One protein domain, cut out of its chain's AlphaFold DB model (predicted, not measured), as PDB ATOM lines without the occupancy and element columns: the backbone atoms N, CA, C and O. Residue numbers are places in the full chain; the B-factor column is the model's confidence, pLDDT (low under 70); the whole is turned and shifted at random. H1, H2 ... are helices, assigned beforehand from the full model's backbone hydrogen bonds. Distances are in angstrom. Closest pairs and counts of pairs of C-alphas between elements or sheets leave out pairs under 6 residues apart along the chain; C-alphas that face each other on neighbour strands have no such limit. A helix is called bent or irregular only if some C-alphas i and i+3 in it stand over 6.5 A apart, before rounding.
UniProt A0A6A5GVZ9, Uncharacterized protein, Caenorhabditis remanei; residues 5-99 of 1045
ATOM      1  N   ASP A   5      28.443 114.191  33.444       74.88
ATOM      2  CA  ASP A   5      27.771 112.881  33.541       74.88
ATOM      3  C   ASP A   5      26.251 113.050  33.685       74.88
ATOM      4  O   ASP A   5      25.485 112.552  32.865       74.88
ATOM      5  N   ARG A   6      25.813 113.889  34.637       77.12
ATOM      6  CA  ARG A   6      24.383 114.176  34.867       77.12
ATOM      7  C   ARG A   6      23.668 114.798  33.661       77.12
ATOM      8  O   ARG A   6      22.447 114.715  33.567       77.12
ATOM      9  N   LYS A   7      24.395 115.456  32.747       79.44
ATOM     10  CA  LYS A   7      23.827 115.980  31.489       79.44
ATOM     11  C   LYS A   7      23.785 114.905  30.407       79.44
ATOM     12  O   LYS A   7      22.833 114.899  29.633       79.44
ATOM     13  N   ALA A   8      24.791 114.031  30.358       82.44
ATOM     14  CA  ALA A   8      24.812 112.877  29.471       82.44
ATOM     15  C   ALA A   8      23.644 111.938  29.795       82.44
ATOM     16  O   ALA A   8      22.803 111.714  28.935       82.44
ATOM     17  N   GLU A   9      23.509 111.501  31.048       84.88
ATOM     18  CA  GLU A   9      22.421 110.626  31.510       84.88
ATOM     19  C   GLU A   9      21.035 111.229  31.259       84.88
ATOM     20  O   GLU A   9      20.150 110.556  30.737       84.88
ATOM     21  N   TYR A  10      20.846 112.521  31.551       84.38
ATOM     22  CA  TYR A  10      19.578 113.204  31.283       84.38
ATOM     23  C   TYR A  10      19.261 113.305  29.779       84.38
ATOM     24  O   TYR A  10      18.099 113.204  29.389       84.38
ATOM     25  N   LEU A  11      20.270 113.470  28.914       85.25
ATOM     26  CA  LEU A  11      20.084 113.426  27.461       85.25
ATOM     27  C   LEU A  11      19.769 112.000  26.973       85.25
ATOM     28  O   LEU A  11      18.875 111.838  26.146       85.25
ATOM     29  N   LEU A  12      20.451 110.980  27.502       89.88
ATOM     30  CA  LEU A  12      20.208 109.571  27.176       89.88
ATOM     31  C   LEU A  12      18.785 109.150  27.585       89.88
ATOM     32  O   LEU A  12      18.060 108.605  26.755       89.88
ATOM     33  N   GLN A  13      18.328 109.514  28.789       87.56
ATOM     34  CA  GLN A  13      16.952 109.273  29.238       87.56
ATOM     35  C   GLN A  13      15.921 110.034  28.392       87.56
ATOM     36  O   GLN A  13      14.919 109.445  28.003       87.56
ATOM     37  N   LEU A  14      16.168 111.299  28.019       85.56
ATOM     38  CA  LEU A  14      15.269 112.029  27.112       85.56
ATOM     39  C   LEU A  14      15.157 111.382  25.723       85.56
ATOM     40  O   LEU A  14      14.090 111.440  25.111       85.56
ATOM     41  N   VAL A  15      16.238 110.791  25.207       86.50
ATOM     42  CA  VAL A  15      16.208 110.042  23.943       86.50
ATOM     43  C   VAL A  15      15.447 108.727  24.124       86.50
ATOM     44  O   VAL A  15      14.567 108.426  23.319       86.50
ATOM     45  N   TYR A  16      15.721 107.990  25.203       87.94
ATOM     46  CA  TYR A  16      15.031 106.749  25.555       87.94
ATOM     47  C   TYR A  16      13.510 106.956  25.675       87.94
ATOM     48  O   TYR A  16      12.746 106.305  24.967       87.94
ATOM     49  N   ASP A  17      13.067 107.942  26.462       83.12
ATOM     50  CA  ASP A  17      11.652 108.285  26.685       83.12
ATOM     51  C   ASP A  17      10.899 108.667  25.402       83.12
ATOM     52  O   ASP A  17       9.672 108.549  25.332       83.12
ATOM     53  N   VAL A  18      11.615 109.199  24.407       83.06
ATOM     54  CA  VAL A  18      11.055 109.601  23.112       83.06
ATOM     55  C   VAL A  18      10.993 108.420  22.153       83.06
ATOM     56  O   VAL A  18      10.001 108.300  21.439       83.06
ATOM     57  N   LEU A  19      11.995 107.540  22.151       82.31
ATOM     58  CA  LEU A  19      12.020 106.339  21.314       82.31
ATOM     59  C   LEU A  19      11.080 105.236  21.835       82.31
ATOM     60  O   LEU A  19      10.430 104.573  21.034       82.31
ATOM     61  N   LEU A  20      10.907 105.109  23.155       81.88
ATOM     62  CA  LEU A  20       9.906 104.233  23.785       81.88
ATOM     63  C   LEU A  20       8.463 104.596  23.378       81.88
ATOM     64  O   LEU A  20       7.586 103.741  23.333       81.88
ATOM     65  N   LYS A  21       8.210 105.863  23.025       77.75
ATOM     66  CA  LYS A  21       6.904 106.372  22.553       77.75
ATOM     67  C   LYS A  21       6.755 106.321  21.026       77.75
ATOM     68  O   LYS A  21       5.946 107.059  20.454       77.75
ATOM     69  N   LYS A  22       7.564 105.509  20.340       75.00
ATOM     70  CA  LYS A  22       7.576 105.368  18.878       75.00
ATOM     71  C   LYS A  22       7.498 103.893  18.497       75.00
ATOM     72  O   LYS A  22       8.054 103.065  19.210       75.00
ATOM     73  N   PRO A  23       6.890 103.558  17.343       63.25
ATOM     74  CA  PRO A  23       6.834 102.174  16.875       63.25
ATOM     75  C   PRO A  23       8.230 101.572  16.656       63.25
ATOM     76  O   PRO A  23       8.373 100.365  16.712       63.25
ATOM     77  N   THR A  24       9.266 102.397  16.462       66.44
ATOM     78  CA  THR A  24      10.670 101.968  16.356       66.44
ATOM     79  C   THR A  24      11.245 101.364  17.640       66.44
ATOM     80  O   THR A  24      12.287 100.723  17.565       66.44
ATOM     81  N   GLY A  25      10.637 101.619  18.805       71.25
ATOM     82  CA  GLY A  25      11.186 101.275  20.118       71.25
ATOM     83  C   GLY A  25      12.489 102.021  20.483       71.25
ATOM     84  O   GLY A  25      13.048 102.749  19.656       71.25
ATOM     85  N   PRO A  26      13.000 101.839  21.718       81.56
ATOM     86  CA  PRO A  26      14.276 102.362  22.220       81.56
ATOM     87  C   PRO A  26      15.491 101.565  21.701       81.56
ATOM     88  O   PRO A  26      16.374 101.156  22.463       81.56
ATOM     89  N   TYR A  27      15.541 101.343  20.387       82.06
ATOM     90  CA  TYR A  27      16.678 100.749  19.685       82.06
ATOM     91  C   TYR A  27      17.494 101.839  18.981       82.06
ATOM     92  O   TYR A  27      16.949 102.813  18.460       82.06
ATOM     93  N   LEU A  28      18.818 101.679  18.985       79.06
ATOM     94  CA  LEU A  28      19.767 102.597  18.360       79.06
ATOM     95  C   LEU A  28      20.579 101.854  17.300       79.06
ATOM     96  O   LEU A  28      21.008 100.727  17.524       79.06
ATOM     97  N   TYR A  29      20.817 102.519  16.174       78.38
ATOM     98  CA  TYR A  29      21.689 102.036  15.101       78.38
ATOM     99  C   TYR A  29      23.043 102.762  15.151       78.38
ATOM    100  O   TYR A  29      23.143 103.843  15.732       78.38
ATOM    101  N   GLU A  30      24.081 102.216  14.518       74.75
ATOM    102  CA  GLU A  30      25.482 102.636  14.721       74.75
ATOM    103  C   GLU A  30      25.750 104.135  14.449       74.75
ATOM    104  O   GLU A  30      26.416 104.819  15.231       74.75
ATOM    105  N   ALA A  31      25.125 104.707  13.412       73.38
ATOM    106  CA  ALA A  31      25.193 106.145  13.124       73.38
ATOM    107  C   ALA A  31      24.532 107.021  14.214       73.38
ATOM    108  O   ALA A  31      24.939 108.161  14.444       73.38
ATOM    109  N   SER A  32      23.520 106.492  14.909       78.62
ATOM    110  CA  SER A  32      22.871 107.148  16.050       78.62
ATOM    111  C   SER A  32      23.671 106.987  17.346       78.62
ATOM    112  O   SER A  32      23.780 107.957  18.098       78.62
ATOM    113  N   LEU A  33      24.289 105.821  17.581       81.44
ATOM    114  CA  LEU A  33      25.218 105.600  18.698       81.44
ATOM    115  C   LEU A  33      26.412 106.564  18.614       81.44
ATOM    116  O   LEU A  33      26.646 107.335  19.544       81.44
ATOM    117  N   THR A  34      27.084 106.624  17.460       81.88
ATOM    118  CA  THR A  34      28.215 107.535  17.193       81.88
ATOM    119  C   THR A  34      27.845 109.012  17.413       81.88
ATOM    120  O   THR A  34      28.617 109.790  17.987       81.88
ATOM    121  N   ARG A  35      26.629 109.416  17.016       78.94
ATOM    122  CA  ARG A  35      26.103 110.779  17.224       78.94
ATOM    123  C   ARG A  35      25.844 111.093  18.698       78.94
ATOM    124  O   ARG A  35      26.046 112.227  19.121       78.94
ATOM    125  N   LEU A  36      25.395 110.120  19.490       84.06
ATOM    126  CA  LEU A  36      25.178 110.305  20.926       84.06
ATOM    127  C   LEU A  36      26.498 110.261  21.713       84.06
ATOM    128  O   LEU A  36      26.663 111.054  22.639       84.06
ATOM    129  N   ALA A  37      27.462 109.434  21.299       85.56
ATOM    130  CA  ALA A  37      28.808 109.349  21.875       85.56
ATOM    131  C   ALA A  37      29.524 110.706  21.801       85.56
ATOM    132  O   ALA A  37      29.858 111.316  22.820       85.56
ATOM    133  N   THR A  38      29.611 111.259  20.589       83.38
ATOM    134  CA  THR A  38      30.166 112.599  20.323       83.38
ATOM    135  C   THR A  38      29.389 113.733  21.008       83.38
ATOM    136  O   THR A  38      29.985 114.739  21.389       83.38
ATOM    137  N   LYS A  39      28.071 113.595  21.221       82.38
ATOM    138  CA  LYS A  39      27.244 114.614  21.898       82.38
ATOM    139  C   LYS A  39      27.353 114.589  23.429       82.38
ATOM    140  O   LYS A  39      27.171 115.637  24.051       82.38
ATOM    141  N   THR A  40      27.619 113.426  24.022       82.19
ATOM    142  CA  THR A  40      27.696 113.210  25.481       82.19
ATOM    143  C   THR A  40      29.123 113.147  26.028       82.19
ATOM    144  O   THR A  40      29.294 113.219  27.244       82.19
ATOM    145  N   ASN A  41      30.130 113.054  25.152       85.50
ATOM    146  CA  ASN A  41      31.529 112.782  25.496       85.50
ATOM    147  C   ASN A  41      31.691 111.454  26.268       85.50
ATOM    148  O   ASN A  41      32.295 111.397  27.341       85.50
ATOM    149  N   LYS A  42      31.093 110.393  25.714       87.12
ATOM    150  CA  LYS A  42      31.157 108.997  26.176       87.12
ATOM    151  C   LYS A  42      31.503 108.086  24.994       87.12
ATOM    152  O   LYS A  42      31.334 108.498  23.846       87.12
ATOM    153  N   SER A  43      31.974 106.866  25.255       88.50
ATOM    154  CA  SER A  43      32.178 105.867  24.199       88.50
ATOM    155  C   SER A  43      30.846 105.417  23.584       88.50
ATOM    156  O   SER A  43      29.776 105.569  24.183       88.50
ATOM    157  N   VAL A  44      30.915 104.851  22.378       84.50
ATOM    158  CA  VAL A  44      29.772 104.193  21.724       84.50
ATOM    159  C   VAL A  44      29.236 103.059  22.602       84.50
ATOM    160  O   VAL A  44      28.027 102.937  22.791       84.50
ATOM    161  N   ASP A  45      30.138 102.292  23.206       85.62
ATOM    162  CA  ASP A  45      29.829 101.089  23.981       85.62
ATOM    163  C   ASP A  45      29.191 101.439  25.329       85.62
ATOM    164  O   ASP A  45      28.200 100.825  25.709       85.62
ATOM    165  N   TYR A  46      29.631 102.520  25.991       87.75
ATOM    166  CA  TYR A  46      28.932 103.060  27.166       87.75
ATOM    167  C   TYR A  46      27.457 103.353  26.859       87.75
ATOM    168  O   TYR A  46      26.587 103.087  27.683       87.75
ATOM    169  N   ILE A  47      27.153 103.877  25.667       86.25
ATOM    170  CA  ILE A  47      25.781 104.217  25.266       86.25
ATOM    171  C   ILE A  47      24.991 102.979  24.843       86.25
ATOM    172  O   ILE A  47      23.807 102.895  25.170       86.25
ATOM    173  N   ARG A  48      25.627 102.019  24.163       86.31
ATOM    174  CA  ARG A  48      25.024 100.721  23.828       86.31
ATOM    175  C   ARG A  48      24.594 100.000  25.110       86.31
ATOM    176  O   ARG A  48      23.399  99.774  25.301       86.31
ATOM    177  N   ASN A  49      25.529  99.825  26.043       88.06
ATOM    178  CA  ASN A  49      25.316  99.169  27.332       88.06
ATOM    179  C   ASN A  49      24.299  99.933  28.204       88.06
ATOM    180  O   ASN A  49      23.454  99.316  28.850       88.06
ATOM    181  N   TRP A  50      24.318 101.276  28.197       90.62
ATOM    182  CA  TRP A  50      23.317 102.090  28.906       90.62
ATOM    183  C   TRP A  50      21.907 101.856  28.349       90.62
ATOM    184  O   TRP A  50      20.970 101.668  29.120       90.62
ATOM    185  N   PHE A  51      21.735 101.827  27.021       88.12
ATOM    186  CA  PHE A  51      20.433 101.549  26.401       88.12
ATOM    187  C   PHE A  51      19.981 100.095  26.602       88.12
ATOM    188  O   PHE A  51      18.781  99.851  26.705       88.12
ATOM    189  N   GLU A  52      20.908  99.143  26.688       84.25
ATOM    190  CA  GLU A  52      20.631  97.732  26.983       84.25
ATOM    191  C   GLU A  52      20.146  97.542  28.418       84.25
ATOM    192  O   GLU A  52      18.991  97.157  28.611       84.25
ATOM    193  N   ALA A  53      20.941  97.951  29.409       84.88
ATOM    194  CA  ALA A  53      20.543  97.923  30.814       84.88
ATOM    195  C   ALA A  53      19.232  98.695  31.052       84.88
ATOM    196  O   ALA A  53      18.376  98.262  31.829       84.88
ATOM    197  N   ARG A  54      19.013  99.815  30.340       85.75
ATOM    198  CA  ARG A  54      17.759 100.564  30.458       85.75
ATOM    199  C   ARG A  54      16.556  99.785  29.924       85.75
ATOM    200  O   ARG A  54      15.548  99.775  30.626       85.75
ATOM    201  N   ARG A  55      16.669  99.087  28.785       85.69
ATOM    202  CA  ARG A  55      15.610  98.194  28.266       85.69
ATOM    203  C   ARG A  55      15.334  97.010  29.191       85.69
ATOM    204  O   ARG A  55      14.177  96.673  29.407       85.69
ATOM    205  N   GLU A  56      16.362  96.387  29.762       79.62
ATOM    206  CA  GLU A  56      16.194  95.236  30.663       79.62
ATOM    207  C   GLU A  56      15.505  95.615  31.985       79.62
ATOM    208  O   GLU A  56      14.684  94.845  32.504       79.62
ATOM    209  N   SER A  57      15.793  96.831  32.472       79.50
ATOM    210  CA  SER A  57      15.157  97.472  33.634       79.50
ATOM    211  C   SER A  57      13.761  98.059  33.367       79.50
ATOM    212  O   SER A  57      13.123  98.550  34.298       79.50
ATOM    213  N   ASP A  58      13.288  98.069  32.118       74.19
ATOM    214  CA  ASP A  58      12.001  98.661  31.750       74.19
ATOM    215  C   ASP A  58      10.863  97.643  31.952       74.19
ATOM    216  O   ASP A  58      10.880  96.578  31.322       74.19
ATOM    217  N   PRO A  59       9.830  97.941  32.769       69.50
ATOM    218  CA  PRO A  59       8.652  97.080  32.890       69.50
ATOM    219  C   PRO A  59       7.973  96.784  31.542       69.50
ATOM    220  O   PRO A  59       7.356  95.733  31.378       69.50
ATOM    221  N   ARG A  60       8.123  97.675  30.551       66.00
ATOM    222  CA  ARG A  60       7.522  97.565  29.214       66.00
ATOM    223  C   ARG A  60       8.342  96.736  28.226       66.00
ATOM    224  O   ARG A  60       7.978  96.655  27.056       66.00
ATOM    225  N   LYS A  61       9.415  96.065  28.660       65.06
ATOM    226  CA  LYS A  61      10.247  95.204  27.793       65.06
ATOM    227  C   LYS A  61       9.479  94.113  27.035       65.06
ATOM    228  O   LYS A  61       9.952  93.646  26.008       65.06
ATOM    229  N   HIS A  62       8.289  93.733  27.506       55.66
ATOM    230  CA  HIS A  62       7.404  92.777  26.832       55.66
ATOM    231  C   HIS A  62       6.488  93.416  25.763       55.66
ATOM    232  O   HIS A  62       6.008  92.714  24.875       55.66
ATOM    233  N   GLU A  63       6.274  94.737  25.805       56.56
ATOM    234  CA  GLU A  63       5.569  95.517  24.769       56.56
ATOM    235  C   GLU A  63       6.492  95.817  23.571       56.56
ATOM    236  O   GLU A  63       6.048  95.950  22.429       56.56
ATOM    237  N   VAL A  64       7.796  95.926  23.841       54.53
ATOM    238  CA  VAL A  64       8.837  96.363  22.907       54.53
ATOM    239  C   VAL A  64       9.520  95.153  22.262       54.53
ATOM    240  O   VAL A  64      10.464  94.589  22.811       54.53
ATOM    241  N   ARG A  65       9.078  94.763  21.060       56.06
ATOM    242  CA  ARG A  65       9.815  93.789  20.233       56.06
ATOM    243  C   ARG A  65      10.922  94.484  19.424       56.06
ATOM    244  O   ARG A  65      10.689  95.598  18.947       56.06
ATOM    245  N   PRO A  66      12.070  93.827  19.170       53.72
ATOM    246  CA  PRO A  66      12.994  94.257  18.127       53.72
ATOM    247  C   PRO A  66      12.278  94.257  16.772       53.72
ATOM    248  O   PRO A  66      11.664  93.258  16.400       53.72
ATOM    249  N   ILE A  67      12.359  95.368  16.039       59.91
ATOM    250  CA  ILE A  67      11.901  95.441  14.646       59.91
ATOM    251  C   ILE A  67      13.110  95.251  13.734       59.91
ATOM    252  O   ILE A  67      14.177  95.813  13.989       59.91
ATOM    253  N   GLU A  68      12.931  94.462  12.674       57.97
ATOM    254  CA  GLU A  68      13.960  94.193  11.670       57.97
ATOM    255  C   GLU A  68      14.553  95.486  11.092       57.97
ATOM    256  O   GLU A  68      13.872  96.503  10.919       57.97
ATOM    257  N   TYR A  69      15.858  95.459  10.809       57.84
ATOM    258  CA  TYR A  69      16.574  96.635  10.330       57.84
ATOM    259  C   TYR A  69      16.023  97.112   8.978       57.84
ATOM    260  O   TYR A  69      15.894  96.346   8.027       57.84
ATOM    261  N   SER A  70      15.766  98.416   8.868       65.88
ATOM    262  CA  SER A  70      15.445  99.070   7.601       65.88
ATOM    263  C   SER A  70      15.977 100.496   7.601       65.88
ATOM    264  O   SER A  70      15.796 101.230   8.577       65.88
ATOM    265  N   ASP A  71      16.554 100.948   6.488       61.88
ATOM    266  CA  ASP A  71      17.100 102.307   6.362       61.88
ATOM    267  C   ASP A  71      16.032 103.395   6.551       61.88
ATOM    268  O   ASP A  71      16.323 104.498   7.022       61.88
ATOM    269  N   LYS A  72      14.761 103.067   6.275       65.88
ATOM    270  CA  LYS A  72      13.608 103.925   6.587       65.88
ATOM    271  C   LYS A  72      13.447 104.108   8.101       65.88
ATOM    272  O   LYS A  72      13.296 105.241   8.558       65.88
ATOM    273  N   LEU A  73      13.544 103.031   8.885       68.00
ATOM    274  CA  LEU A  73      13.499 103.078  10.354       68.00
ATOM    275  C   LEU A  73      14.741 103.778  10.920       68.00
ATOM    276  O   LEU A  73      14.602 104.669  11.755       68.00
ATOM    277  N   SER A  74      15.932 103.474  10.395       71.94
ATOM    278  CA  SER A  74      17.195 104.134  10.762       71.94
ATOM    279  C   SER A  74      17.145 105.653  10.542       71.94
ATOM    280  O   SER A  74      17.484 106.439  11.435       71.94
ATOM    281  N   THR A  75      16.593 106.092   9.407       73.69
ATOM    282  CA  THR A  75      16.346 107.510   9.103       73.69
ATOM    283  C   THR A  75      15.336 108.139  10.072       73.69
ATOM    284  O   THR A  75      15.540 109.262  10.538       73.69
ATOM    285  N   ILE A  76      14.253 107.432  10.414       74.00
ATOM    286  CA  ILE A  76      13.224 107.909  11.352       74.00
ATOM    287  C   ILE A  76      13.788 108.053  12.773       74.00
ATOM    288  O   ILE A  76      13.582 109.100  13.393       74.00
ATOM    289  N   VAL A  77      14.525 107.058  13.278       78.50
ATOM    290  CA  VAL A  77      15.194 107.095  14.591       78.50
ATOM    291  C   VAL A  77      16.195 108.252  14.642       78.50
ATOM    292  O   VAL A  77      16.114 109.098  15.533       78.50
ATOM    293  N   THR A  78      17.049 108.382  13.622       79.44
ATOM    294  CA  THR A  78      18.049 109.460  13.529       79.44
ATOM    295  C   THR A  78      17.410 110.858  13.544       79.44
ATOM    296  O   THR A  78      17.913 111.760  14.220       79.44
ATOM    297  N   ARG A  79      16.265 111.051  12.866       78.25
ATOM    298  CA  ARG A  79      15.496 112.315  12.904       78.25
ATOM    299  C   ARG A  79      14.928 112.618  14.295       78.25
ATOM    300  O   ARG A  79      15.004 113.762  14.738       78.25
ATOM    301  N   HIS A  80      14.390 111.619  14.999       77.62
ATOM    302  CA  HIS A  80      13.858 111.810  16.354       77.62
ATOM    303  C   HIS A  80      14.964 112.148  17.362       77.62
ATOM    304  O   HIS A  80      14.803 113.077  18.152       77.62
ATOM    305  N   ILE A  81      16.109 111.467  17.286       82.75
ATOM    306  CA  ILE A  81      17.278 111.746  18.131       82.75
ATOM    307  C   ILE A  81      17.780 113.176  17.911       82.75
ATOM    308  O   ILE A  81      17.997 113.904  18.880       82.75
ATOM    309  N   GLN A  82      17.891 113.626  16.656       80.12
ATOM    310  CA  GLN A  82      18.287 115.003  16.351       80.12
ATOM    311  C   GLN A  82      17.304 116.035  16.932       80.12
ATOM    312  O   GLN A  82      17.740 117.018  17.530       80.12
ATOM    313  N   PHE A  83      15.990 115.801  16.833       81.88
ATOM    314  CA  PHE A  83      14.986 116.686  17.435       81.88
ATOM    315  C   PHE A  83      15.124 116.782  18.968       81.88
ATOM    316  O   PHE A  83      14.975 117.868  19.537       81.88
ATOM    317  N   VAL A  84      15.450 115.672  19.644       81.81
ATOM    318  CA  VAL A  84      15.708 115.655  21.095       81.81
ATOM    319  C   VAL A  84      16.980 116.425  21.443       81.81
ATOM    320  O   VAL A  84      16.936 117.270  22.338       81.81
ATOM    321  N   ILE A  85      18.077 116.199  20.711       82.56
ATOM    322  CA  ILE A  85      19.348 116.918  20.892       82.56
ATOM    323  C   ILE A  85      19.133 118.428  20.737       82.56
ATOM    324  O   ILE A  85      19.464 119.187  21.648       82.56
ATOM    325  N   GLU A  86      18.498 118.877  19.653       81.19
ATOM    326  CA  GLU A  86      18.205 120.298  19.448       81.19
ATOM    327  C   GLU A  86      17.299 120.881  20.535       81.19
ATOM    328  O   GLU A  86      17.496 122.014  20.969       81.19
ATOM    329  N   THR A  87      16.285 120.135  20.978       78.00
ATOM    330  CA  THR A  87      15.365 120.588  22.030       78.00
ATOM    331  C   THR A  87      16.077 120.699  23.378       78.00
ATOM    332  O   THR A  87      15.833 121.647  24.132       78.00
ATOM    333  N   PHE A  88      16.995 119.779  23.677       79.88
ATOM    334  CA  PHE A  88      17.865 119.843  24.847       79.88
ATOM    335  C   PHE A  88      18.822 121.039  24.764       79.88
ATOM    336  O   PHE A  88      18.879 121.834  25.701       79.88
ATOM    337  N   GLU A  89      19.486 121.255  23.627       78.06
ATOM    338  CA  GLU A  89      20.350 122.417  23.395       78.06
ATOM    339  C   GLU A  89      19.589 123.741  23.518       78.06
ATOM    340  O   GLU A  89      20.035 124.638  24.234       78.06
ATOM    341  N   LYS A  90      18.397 123.852  22.914       75.69
ATOM    342  CA  LYS A  90      17.507 125.020  23.025       75.69
ATOM    343  C   LYS A  90      17.113 125.284  24.489       75.69
ATOM    344  O   LYS A  90      17.130 126.440  24.918       75.69
ATOM    345  N   LYS A  91      16.845 124.243  25.293       71.44
ATOM    346  CA  LYS A  91      16.623 124.364  26.751       71.44
ATOM    347  C   LYS A  91      17.888 124.818  27.494       71.44
ATOM    348  O   LYS A  91      17.813 125.768  28.273       71.44
ATOM    349  N   VAL A  92      19.047 124.210  27.235       67.88
ATOM    350  CA  VAL A  92      20.336 124.570  27.861       67.88
ATOM    351  C   VAL A  92      20.741 126.011  27.525       67.88
ATOM    352  O   VAL A  92      21.185 126.741  28.412       67.88
ATOM    353  N   LEU A  93      20.526 126.475  26.289       64.31
ATOM    354  CA  LEU A  93      20.741 127.872  25.902       64.31
ATOM    355  C   LEU A  93      19.785 128.825  26.631       64.31
ATOM    356  O   LEU A  93      20.205 129.904  27.049       64.31
ATOM    357  N   LYS A  94      18.513 128.437  26.806       63.28
ATOM    358  CA  LYS A  94      17.519 129.243  27.529       63.28
ATOM    359  C   LYS A  94      17.895 129.391  29.008       63.28
ATOM    360  O   LYS A  94      17.884 130.513  29.503       63.28
ATOM    361  N   TYR A  95      18.350 128.311  29.654       55.84
ATOM    362  CA  TYR A  95      18.901 128.337  31.017       55.84
ATOM    363  C   TYR A  95      20.211 129.133  31.140       55.84
ATOM    364  O   TYR A  95      20.424 129.796  32.154       55.84
ATOM    365  N   LYS A  96      21.085 129.121  30.121       58.47
ATOM    366  CA  LYS A  96      22.263 130.009  30.085       58.47
ATOM    367  C   LYS A  96      21.845 131.481  29.993       58.47
ATOM    368  O   LYS A  96      22.336 132.286  30.777       58.47
ATOM    369  N   LYS A  97      20.901 131.832  29.108       51.84
ATOM    370  CA  LYS A  97      20.401 133.214  28.961       51.84
ATOM    371  C   LYS A  97      19.692 133.725  30.222       51.84
ATOM    372  O   LYS A  97      19.973 134.843  30.647       51.84
ATOM    373  N   SER A  98      18.842 132.917  30.861       46.44
ATOM    374  CA  SER A  98      18.101 133.320  32.068       46.44
ATOM    375  C   SER A  98      18.965 133.481  33.325       46.44
ATOM    376  O   SER A  98      18.481 134.016  34.316       46.44
ATOM    377  N   ARG A  99      20.235 133.048  33.309       40.84
ATOM    378  CA  ARG A  99      21.174 133.228  34.431       40.84
ATOM    379  C   ARG A  99      21.989 134.530  34.348       40.84
ATOM    380  O   ARG A  99      22.903 134.728  35.143       40.84
TER     381      ARG A  99
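AT A GLANCE: This is residues 5 to 99 of the 1045 residues of an uncharacterized protein of Caenorhabditis remanei (UniProt A0A6A5GVZ9). One long helix, H5, makes the longest axis; H1 crosses it and H2 runs beside its first half, so that the centres of these three form a triangle. H3 packs on H2 on the side away from H5, tiny H4 lies off at the far end of H3, and the last turns of H5, residues 93 to 98, stick out with residue 99. The printed part has 95 residues with five named helices, in the order H1, H2, H3, H4, H5, and no named strand; the class is all helix. The whole is compact, with a radius of gyration of the C-alphas of 13.6 A, yet elongated, with spans of 44 by 28 by 24 A.

IN THESE COORDINATES: H5, the longest helix, covers residues 71 to 98 and measures 40.3 A, from C-alpha 71 at (17.100, 102.307, 6.362) to C-alpha 98 at (18.101, 133.320, 32.068). H1 covers residues 5 to 19, 21.0 A, and begins with C-alpha 5 at (27.771, 112.881, 33.541). H2 covers residues 30 to 40, 15.2 A. H3 covers residues 44 to 56, 18.6 A. H4 covers residues 59 to 62 and is irregular: C-alphas 59 and 62 are 7.5 A apart.

HOW THE PARTS SIT: H5 touches H1 with residues 77 to 88 alone, the closest C-alphas being those of Val 15 and Ile 81, 6.2 A apart. These two helices run opposite ways at a steep tilt of 45 degrees. H5 touches H2 with residues 77 to 81 alone, the closest C-alphas being those of Ser 32 and Thr 78, 5.9 A apart, at a shallow tilt of 10 degrees, the same way. H1 and H2 form a helical hairpin; they only just touch, with 3 pairs of C-alphas within 8 A, the closest being those of Ala 8 and Thr 40 at 4.9 A. Their tilt of 36 degrees, opposite ways, is only just steep. H2, the hub, also touches H3, about perpendicular at 79 degrees, with the C-alphas of Ala 37 and Val 44 closest at 5.2 A. H1 and H3 are close but not clearly touching, the closest C-alphas being those of Tyr 16 and Phe 51 at 7.5 A. H3 and H4 are likewise close but not clearly touching, with the C-alphas of Arg 55 and Lys 61 closest at 6.2 A. H3 and H5 are apart, and so are H4 and H5. In H1, H2, H3 and H5 every O i to N i+4 pair is within hydrogen-bond range; H4 is too short for such a pair, and its one O i to N i+3 pair is not within range.

THE WHOLE: The C-alphas of Glu 68 and Arg 99 are the two farthest apart, at 45.8 A. The printed part has no cut and no long link. Mean pLDDT of the printed part is 75.8, and residues 23 to 24, 59 to 73 and 92 to 99 are under 70.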